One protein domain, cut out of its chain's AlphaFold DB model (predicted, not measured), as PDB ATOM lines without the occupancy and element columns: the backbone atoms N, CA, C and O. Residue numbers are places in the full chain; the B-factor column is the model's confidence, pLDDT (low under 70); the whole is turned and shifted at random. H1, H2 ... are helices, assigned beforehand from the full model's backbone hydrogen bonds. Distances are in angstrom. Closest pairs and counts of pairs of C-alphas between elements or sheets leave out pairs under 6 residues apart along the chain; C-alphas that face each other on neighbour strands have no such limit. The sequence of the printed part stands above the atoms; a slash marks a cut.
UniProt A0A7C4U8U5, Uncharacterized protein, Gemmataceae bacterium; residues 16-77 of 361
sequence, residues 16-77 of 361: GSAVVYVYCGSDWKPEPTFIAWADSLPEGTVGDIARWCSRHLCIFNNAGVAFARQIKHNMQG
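Overview. This is residues 16 to 77 of the 361 residues of an uncharacterized protein of Gemmataceae bacterium (UniProt A0A7C4U8U5). What shape do these atoms make? A helical hairpin, H2 and H3, forms one end of a flat, loose model, and H1 lies at the other end with the start of H4; residues 25 to 31 link H1 to H2, and residues 57 to 61 link H3 back to H4. The longest helix, H4, meets the end of H1 in a corner, and its residues 70 to 76 stick out with Gly 77. What is it made of, and how large is it? The printed part has 62 residues with four named helices in the order H1, H2, H3, H4 and no named strand, and its class is all helix. It is loose, with a radius of gyration of the C-alphas of 13.6 A and spans of 41 by 29 by 13 A.

Along the chain. Where does the first helix lie? H1 is residues 16 to 24, 12.1 A from first to last C-alpha, and C-alpha 16 is at (34.875, 41.179, -12.709). Which helices follow? H2 is residues 32 to 39, 10.5 A long, with C-alpha 32 at (24.671, 63.583, -23.598). H3 is residues 45 to 56, 16.5 A long. Where does the last helix end? H4 is residues 62 to 76, 20.8 A long, and C-alpha 76 is at (28.561, 51.709, -37.317).

Arrangement. How does H1 stand to H4? They touch, with residues 62 to 64 of H4 alone, and the closest C-alphas are those of Cys 24 and Asn 62, 5.6 A apart. Their lines stand at 73 degrees, only just about perpendicular. How do H2 and H3 stand? They are a helical hairpin and touch, the closest C-alphas being those of Ile 35 and Ser 54, 5.0 A apart. They run opposite ways at a shallow tilt of 22 degrees. Which helices stay apart? H1 is apart from H2 and from H3, and H4 is apart from H2 and from H3. What do the backbones show? In H1, H2, H3 and H4, every O i to N i+4 pair is within hydrogen-bond range.

Size, cuts and confidence. How far does the whole reach? The two C-alphas farthest apart are those of Gly 16 and Glu 43, at 41.8 A. Residues 70 to 77, of which 70 to 76 belong to H4, stand free. Is it cut, and are any links long? The printed part has no cut. The links from H2 to H3 and from H3 to H4 are tight, the link from H1 to H2 is short, and no link is long. Where is confidence low? No printed residue is under 70, and the mean pLDDT of the printed part is 89.8.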
ATOM      1  N   GLY A  16      34.102  40.252 -11.888       93.62
ATOM      2  CA  GLY A  16      34.875  41.179 -12.709       93.62
ATOM      3  C   GLY A  16      34.040  42.369 -13.177       93.62
ATOM      4  O   GLY A  16      34.481  43.509 -13.064       93.62
ATOM      5  N   SER A  17      32.803  42.129 -13.623       89.88
ATOM      6  CA  SER A  17      31.881  43.204 -14.008       89.88
ATOM      7  C   SER A  17      31.530  44.096 -12.821       89.88
ATOM      8  O   SER A  17      31.575  45.314 -12.953       89.88
ATOM      9  N   ALA A  18      31.240  43.520 -11.651       91.56
ATOM     10  CA  ALA A  18      30.953  44.294 -10.447       91.56
ATOM     11  C   ALA A  18      32.135  45.198 -10.063       91.56
ATOM     12  O   ALA A  18      31.940  46.389  -9.837       91.56
ATOM     13  N   VAL A  19      33.361  44.664 -10.077       94.75
ATOM     14  CA  VAL A  19      34.582  45.445  -9.821       94.75
ATOM     15  C   VAL A  19      34.733  46.579 -10.831       94.75
ATOM     16  O   VAL A  19      34.973  47.709 -10.424       94.75
ATOM     17  N   VAL A  20      34.548  46.315 -12.129       92.06
ATOM     18  CA  VAL A  20      34.645  47.342 -13.181       92.06
ATOM     19  C   VAL A  20      33.603  48.443 -12.986       92.06
ATOM     20  O   VAL A  20      33.942  49.620 -13.053       92.06
ATOM     21  N   TYR A  21      32.349  48.084 -12.711       90.50
ATOM     22  CA  TYR A  21      31.282  49.064 -12.514       90.50
ATOM     23  C   TYR A  21      31.511  49.905 -11.254       90.50
ATOM     24  O   TYR A  21      31.324  51.119 -11.298       90.50
ATOM     25  N   VAL A  22      31.967  49.300 -10.155       91.25
ATOM     26  CA  VAL A  22      32.317  50.038  -8.930       91.25
ATOM     27  C   VAL A  22      33.524  50.946  -9.167       91.25
ATOM     28  O   VAL A  22      33.477  52.119  -8.811       91.25
ATOM     29  N   TYR A  23      34.579  50.432  -9.801       94.38
ATOM     30  CA  TYR A  23      35.820  51.165 -10.047       94.38
ATOM     31  C   TYR A  23      35.624  52.357 -10.988       94.38
ATOM     32  O   TYR A  23      36.105  53.451 -10.708       94.38
ATOM     33  N   CYS A  24      34.908  52.161 -12.099       93.00
ATOM     34  CA  CYS A  24      34.640  53.234 -13.054       93.00
ATOM     35  C   CYS A  24      33.592  54.231 -12.541       93.00
ATOM     36  O   CYS A  24      33.566  55.364 -13.019       93.00
ATOM     37  N   GLY A  25      32.746  53.820 -11.591       91.25
ATOM     38  CA  GLY A  25      31.773  54.679 -10.930       91.25
ATOM     39  C   GLY A  25      30.810  55.382 -11.890       91.25
ATOM     40  O   GLY A  25      30.496  54.902 -12.984       91.25
ATOM     41  N   SER A  26      30.318  56.532 -11.450       90.75
ATOM     42  CA  SER A  26      29.502  57.445 -12.241       90.75
ATOM     43  C   SER A  26      29.965  58.866 -11.965       90.75
ATOM     44  O   SER A  26      30.254  59.210 -10.818       90.75
ATOM     45  N   ASP A  27      29.980  59.695 -13.003       90.62
ATOM     46  CA  ASP A  27      30.251  61.128 -12.868       90.62
ATOM     47  C   ASP A  27      29.043  61.900 -12.309       90.62
ATOM     48  O   ASP A  27      29.109  63.121 -12.164       90.62
ATOM     49  N   TRP A  28      27.932  61.203 -12.027       90.81
ATOM     50  CA  TRP A  28      26.659  61.770 -11.578       90.81
ATOM     51  C   TRP A  28      26.143  62.878 -12.500       90.81
ATOM     52  O   TRP A  28      25.535  63.855 -12.060       90.81
ATOM     53  N   LYS A  29      26.389  62.713 -13.802       90.00
ATOM     54  CA  LYS A  29      25.981  63.641 -14.854       90.00
ATOM     55  C   LYS A  29      24.976  62.984 -15.798       90.00
ATOM     56  O   LYS A  29      25.039  61.771 -16.011       90.00
ATOM     57  N   PRO A  30      24.076  63.780 -16.394       88.44
ATOM     58  CA  PRO A  30      23.244  63.317 -17.491       88.44
ATOM     59  C   PRO A  30      24.094  62.848 -18.674       88.44
ATOM     60  O   PRO A  30      25.110  63.463 -19.002       88.44
ATOM     61  N   GLU A  31      23.653  61.786 -19.344       86.38
ATOM     62  CA  GLU A  31      24.348  61.248 -20.511       86.38
ATOM     63  C   GLU A  31      23.989  62.060 -21.775       86.38
ATOM     64  O   GLU A  31      22.820  62.074 -22.184       86.38
ATOM     65  N   PRO A  32      24.958  62.708 -22.457       87.50
ATOM     66  CA  PRO A  32      24.671  63.583 -23.598       87.50
ATOM     67  C   PRO A  32      23.949  62.875 -24.747       87.50
ATOM     68  O   PRO A  32      23.109  63.467 -25.424       87.50
ATOM     69  N   THR A  33      24.251  61.591 -24.967       84.19
ATOM     70  CA  THR A  33      23.591  60.804 -26.017       84.19
ATOM     71  C   THR A  33      22.127  60.503 -25.700       84.19
ATOM     72  O   THR A  33      21.314  60.438 -26.624       84.19
ATOM     73  N   PHE A  34      21.771  60.380 -24.418       86.38
ATOM     74  CA  PHE A  34      20.387  60.212 -23.984       86.38
ATOM     75  C   PHE A  34      19.593  61.512 -24.153       86.38
ATOM     76  O   PHE A  34      18.472  61.474 -24.656       86.38
ATOM     77  N   ILE A  35      20.203  62.658 -23.828       90.44
ATOM     78  CA  ILE A  35      19.611  63.982 -24.071       90.44
ATOM     79  C   ILE A  35      19.348  64.186 -25.565       90.44
ATOM     80  O   ILE A  35      18.222  64.481 -25.946       90.44
ATOM     81  N   ALA A  36      20.351  63.951 -26.416       90.00
ATOM     82  CA  ALA A  36      20.212  64.130 -27.861       90.00
ATOM     83  C   ALA A  36      19.105  63.247 -28.468       90.00
ATOM     84  O   ALA A  36      18.386  63.677 -29.368       90.00
ATOM     85  N   TRP A  37      18.948  62.015 -27.974       90.75
ATOM     86  CA  TRP A  37      17.850  61.139 -28.380       90.75
ATOM     87  C   TRP A  37      16.489  61.661 -27.901       90.75
ATOM     88  O   TRP A  37      15.552  61.711 -28.696       90.75
ATOM     89  N   ALA A  38      16.383  62.089 -26.640       89.88
ATOM     90  CA  ALA A  38      15.138  62.611 -26.081       89.88
ATOM     91  C   ALA A  38      14.690  63.905 -26.781       89.88
ATOM     92  O   ALA A  38      13.504  64.093 -27.041       89.88
ATOM     93  N   ASP A  39      15.640  64.761 -27.157       92.94
ATOM     94  CA  ASP A  39      15.378  65.983 -27.919       92.94
ATOM     95  C   ASP A  39      14.928  65.697 -29.361       92.94
ATOM     96  O   ASP A  39      14.230  66.518 -29.947       92.94
ATOM     97  N   SER A  40      15.254  64.525 -29.924       92.62
ATOM     98  CA  SER A  40      14.784  64.119 -31.258       92.62
ATOM     99  C   SER A  40      13.349  63.577 -31.289       92.62
ATOM    100  O   SER A  40      12.810  63.345 -32.372       92.62
ATOM    101  N   LEU A  41      12.732  63.338 -30.126       91.00
ATOM    102  CA  LEU A  41      11.367  62.822 -30.048       91.00
ATOM    103  C   LEU A  41      10.337  63.922 -30.359       91.00
ATOM    104  O   LEU A  41      10.505  65.063 -29.910       91.00
ATOM    105  N   PRO A  42       9.247  63.584 -31.078       90.94
ATOM    106  CA  PRO A  42       8.169  64.524 -31.361       90.94
ATOM    107  C   PRO A  42       7.534  65.059 -30.072       90.94
ATOM    108  O   PRO A  42       7.623  64.443 -29.005       90.94
ATOM    109  N   GLU A  43       6.891  66.220 -30.174       89.81
ATOM    110  CA  GLU A  43       6.148  66.807 -29.059       89.81
ATOM    111  C   GLU A  43       5.010  65.888 -28.599       89.81
ATOM    112  O   GLU A  43       4.354  65.217 -29.399       89.81
ATOM    113  N   GLY A  44       4.802  65.839 -27.284       91.94
ATOM    114  CA  GLY A  44       3.825  64.973 -26.642       91.94
ATOM    115  C   GLY A  44       4.329  64.436 -25.307       91.94
ATOM    116  O   GLY A  44       5.523  64.458 -25.009       91.94
ATOM    117  N   THR A  45       3.411  63.879 -24.518       91.44
ATOM    118  CA  THR A  45       3.663  63.448 -23.133       91.44
ATOM    119  C   THR A  45       4.860  62.504 -22.998       91.44
ATOM    120  O   THR A  45       5.643  62.627 -22.062       91.44
ATOM    121  N   VAL A  46       5.046  61.586 -23.950       87.25
ATOM    122  CA  VAL A  46       6.187  60.655 -23.953       87.25
ATOM    123  C   VAL A  46       7.512  61.386 -24.195       87.25
ATOM    124  O   VAL A  46       8.493  61.103 -23.509       87.25
ATOM    125  N   GLY A  47       7.544  62.337 -25.134       88.25
ATOM    126  CA  GLY A  47       8.729  63.148 -25.426       88.25
ATOM    127  C   GLY A  47       9.104  64.059 -24.257       88.25
ATOM    128  O   GLY A  47      10.280  64.171 -23.915       88.25
ATOM    129  N   ASP A  48       8.113  64.642 -23.581       91.75
ATOM    130  CA  ASP A  48       8.338  65.518 -22.427       91.75
ATOM    131  C   ASP A  48       8.872  64.750 -21.215       91.75
ATOM    132  O   ASP A  48       9.846  65.180 -20.594       91.75
ATOM    133  N   ILE A  49       8.309  63.568 -20.935       92.31
ATOM    134  CA  ILE A  49       8.831  62.660 -19.904       92.31
ATOM    135  C   ILE A  49      10.261  62.236 -20.251       92.31
ATOM    136  O   ILE A  49      11.140  62.292 -19.395       92.31
ATOM    137  N   ALA A  50      10.520  61.846 -21.503       88.69
ATOM    138  CA  ALA A  50      11.851  61.437 -21.940       88.69
ATOM    139  C   ALA A  50      12.885  62.564 -21.791       88.69
ATOM    140  O   ALA A  50      13.967  62.307 -21.269       88.69
ATOM    141  N   ARG A  51      12.550  63.806 -22.175       94.19
ATOM    142  CA  ARG A  51      13.423  64.988 -22.023       94.19
ATOM    143  C   ARG A  51      13.664  65.361 -20.567       94.19
ATOM    144  O   ARG A  51      14.774  65.752 -20.204       94.19
ATOM    145  N   TRP A  52      12.640  65.258 -19.719       93.56
ATOM    146  CA  TRP A  52      12.811  65.475 -18.286       93.56
ATOM    147  C   TRP A  52      13.746  64.413 -17.699       93.56
ATOM    148  O   TRP A  52      14.765  64.761 -17.103       93.56
ATOM    149  N   CYS A  53      13.471  63.131 -17.954       90.81
ATOM    150  CA  CYS A  53      14.309  62.023 -17.506       90.81
ATOM    151  C   CYS A  53      15.743  62.154 -18.022       90.81
ATOM    152  O   CYS A  53      16.679  61.990 -17.248       90.81
ATOM    153  N   SER A  54      15.947  62.499 -19.294       91.06
ATOM    154  CA  SER A  54      17.288  62.587 -19.871       91.06
ATOM    155  C   SER A  54      18.149  63.681 -19.270       91.06
ATOM    156  O   SER A  54      19.366  63.550 -19.286       91.06
ATOM    157  N   ARG A  55      17.539  64.741 -18.733       92.94
ATOM    158  CA  ARG A  55      18.252  65.862 -18.104       92.94
ATOM    159  C   ARG A  55      18.436  65.698 -16.595       92.94
ATOM    160  O   ARG A  55      19.302  66.363 -16.040       92.94
ATOM    161  N   HIS A  56      17.662  64.823 -15.945       92.31
ATOM    162  CA  HIS A  56      17.701  64.622 -14.488       92.31
ATOM    163  C   HIS A  56      18.252  63.250 -14.065       92.31
ATOM    164  O   HIS A  56      18.676  63.083 -12.922       92.31
ATOM    165  N   LEU A  57      18.265  62.255 -14.958       88.38
ATOM    166  CA  LEU A  57      18.815  60.937 -14.669       88.38
ATOM    167  C   LEU A  57      20.344  60.981 -14.758       88.38
ATOM    168  O   LEU A  57      20.918  61.029 -15.843       88.38
ATOM    169  N   CYS A  58      20.995  60.926 -13.601       87.50
ATOM    170  CA  CYS A  58      22.446  61.065 -13.462       87.50
ATOM    171  C   CYS A  58      23.157  59.760 -13.072       87.50
ATOM    172  O   CYS A  58      24.310  59.784 -12.670       87.50
ATOM    173  N   ILE A  59      22.486  58.612 -13.149       85.25
ATOM    174  CA  ILE A  59      22.999  57.335 -12.614       85.25
ATOM    175  C   ILE A  59      23.790  56.511 -13.644       85.25
ATOM    176  O   ILE A  59      23.954  55.301 -13.486       85.25
ATOM    177  N   PHE A  60      24.244  57.135 -14.734       85.44
ATOM    178  CA  PHE A  60      24.935  56.431 -15.809       85.44
ATOM    179  C   PHE A  60      26.338  56.020 -15.369       85.44
ATOM    180  O   PHE A  60      27.172  56.855 -15.021       85.44
ATOM    181  N   ASN A  61      26.592  54.713 -15.371       90.81
ATOM    182  CA  ASN A  61      27.902  54.170 -15.048       90.81
ATOM    183  C   ASN A  61      28.875  54.372 -16.218       90.81
ATOM    184  O   ASN A  61      28.561  54.012 -17.356       90.81
ATOM    185  N   ASN A  62      30.077  54.865 -15.924       90.44
ATOM    186  CA  ASN A  62      31.089  55.185 -16.933       90.44
ATOM    187  C   ASN A  62      31.511  53.955 -17.760       90.44
ATOM    188  O   ASN A  62      31.701  54.061 -18.975       90.44
ATOM    189  N   ALA A  63      31.596  52.769 -17.145       89.38
ATOM    190  CA  ALA A  63      31.899  51.534 -17.868       89.38
ATOM    191  C   ALA A  63      30.754  51.139 -18.807       89.38
ATOM    192  O   ALA A  63      30.996  50.800 -19.965       89.38
ATOM    193  N   GLY A  64      29.505  51.233 -18.343       86.75
ATOM    194  CA  GLY A  64      28.321  50.969 -19.163       86.75
ATOM    195  C   GLY A  64      28.252  51.874 -20.398       86.75
ATOM    196  O   GLY A  64      28.062  51.384 -21.515       86.75
ATOM    197  N   VAL A  65      28.494  53.178 -20.219       87.38
ATOM    198  CA  VAL A  65      28.559  54.158 -21.316       87.38
ATOM    199  C   VAL A  65      29.690  53.816 -22.289       87.38
ATOM    200  O   VAL A  65      29.477  53.796 -23.504       87.38
ATOM    201  N   ALA A  66      30.880  53.478 -21.781       88.69
ATOM    202  CA  ALA A  66      32.010  53.078 -22.614       88.69
ATOM    203  C   ALA A  66      31.709  51.809 -23.435       88.69
ATOM    204  O   ALA A  66      31.985  51.779 -24.638       88.69
ATOM    205  N   PHE A  67      31.080  50.793 -22.833       88.00
ATOM    206  CA  PHE A  67      30.658  49.582 -23.542       88.00
ATOM    207  C   PHE A  67      29.631  49.890 -24.630       88.00
ATOM    208  O   PHE A  67      29.814  49.470 -25.774       88.00
ATOM    209  N   ALA A  68      28.588  50.660 -24.314       87.38
ATOM    210  CA  ALA A  68      27.578  51.058 -25.289       87.38
ATOM    211  C   ALA A  68      28.205  51.831 -26.462       87.38
ATOM    212  O   ALA A  68      27.922  51.542 -27.630       87.38
ATOM    213  N   ARG A  69      29.128  52.759 -26.170       88.94
ATOM    214  CA  ARG A  69      29.889  53.500 -27.182       88.94
ATOM    215  C   ARG A  69      30.722  52.566 -28.057       88.94
ATOM    216  O   ARG A  69      30.705  52.719 -29.278       88.94
ATOM    217  N   GLN A  70      31.415  51.594 -27.467       89.44
ATOM    218  CA  GLN A  70      32.245  50.645 -28.210       89.44
ATOM    219  C   GLN A  70      31.406  49.702 -29.085       89.44
ATOM    220  O   GLN A  70      31.776  49.441 -30.230       89.44
ATOM    221  N   ILE A  71      30.257  49.229 -28.590       88.38
ATOM    222  CA  ILE A  71      29.303  48.421 -29.367       88.38
ATOM    223  C   ILE A  71      28.784  49.233 -30.555       88.38
ATOM    224  O   ILE A  71      28.882  48.782 -31.696       88.38
ATOM    225  N   LYS A  72      28.314  50.464 -30.314       87.75
ATOM    226  CA  LYS A  72      27.845  51.366 -31.371       87.75
ATOM    227  C   LYS A  72      28.938  51.634 -32.407       87.75
ATOM    228  O   LYS A  72      28.666  51.564 -33.602       87.75
ATOM    229  N   HIS A  73      30.171  51.885 -31.967       87.69
ATOM    230  CA  HIS A  73      31.311  52.112 -32.851       87.69
ATOM    231  C   HIS A  73      31.618  50.886 -33.726       87.69
ATOM    232  O   HIS A  73      31.785  51.029 -34.936       87.69
ATOM    233  N   ASN A  74      31.597  49.680 -33.150       88.38
ATOM    234  CA  ASN A  74      31.771  48.429 -33.891       88.38
ATOM    235  C   ASN A  74      30.635  48.160 -34.891       88.38
ATOM    236  O   ASN A  74      30.885  47.661 -35.985       88.38
ATOM    237  N   MET A  75      29.392  48.511 -34.547       87.06
ATOM    238  CA  MET A  75      28.248  48.360 -35.449       87.06
ATOM    239  C   MET A  75      28.278  49.370 -36.601       87.06
ATOM    240  O   MET A  75      28.017  49.005 -37.746       87.06
ATOM    241  N   GLN A  76      28.577  50.639 -36.316       87.25
ATOM    242  CA  GLN A  76      28.561  51.709 -37.317       87.25
ATOM    243  C   GLN A  76      29.785  51.664 -38.240       87.25
ATOM    244  O   GLN A  76      29.660  51.958 -39.433       87.25
ATOM    245  N   GLY A  77      30.941  51.278 -37.693       88.00
ATOM    246  CA  GLY A  77      32.226  51.360 -38.373       88.00
ATOM    247  C   GLY A  77      32.608  52.791 -38.742       88.00
ATOM    248  O   GLY A  77      31.998  53.772 -38.308       88.00
TER     249      GLY A  77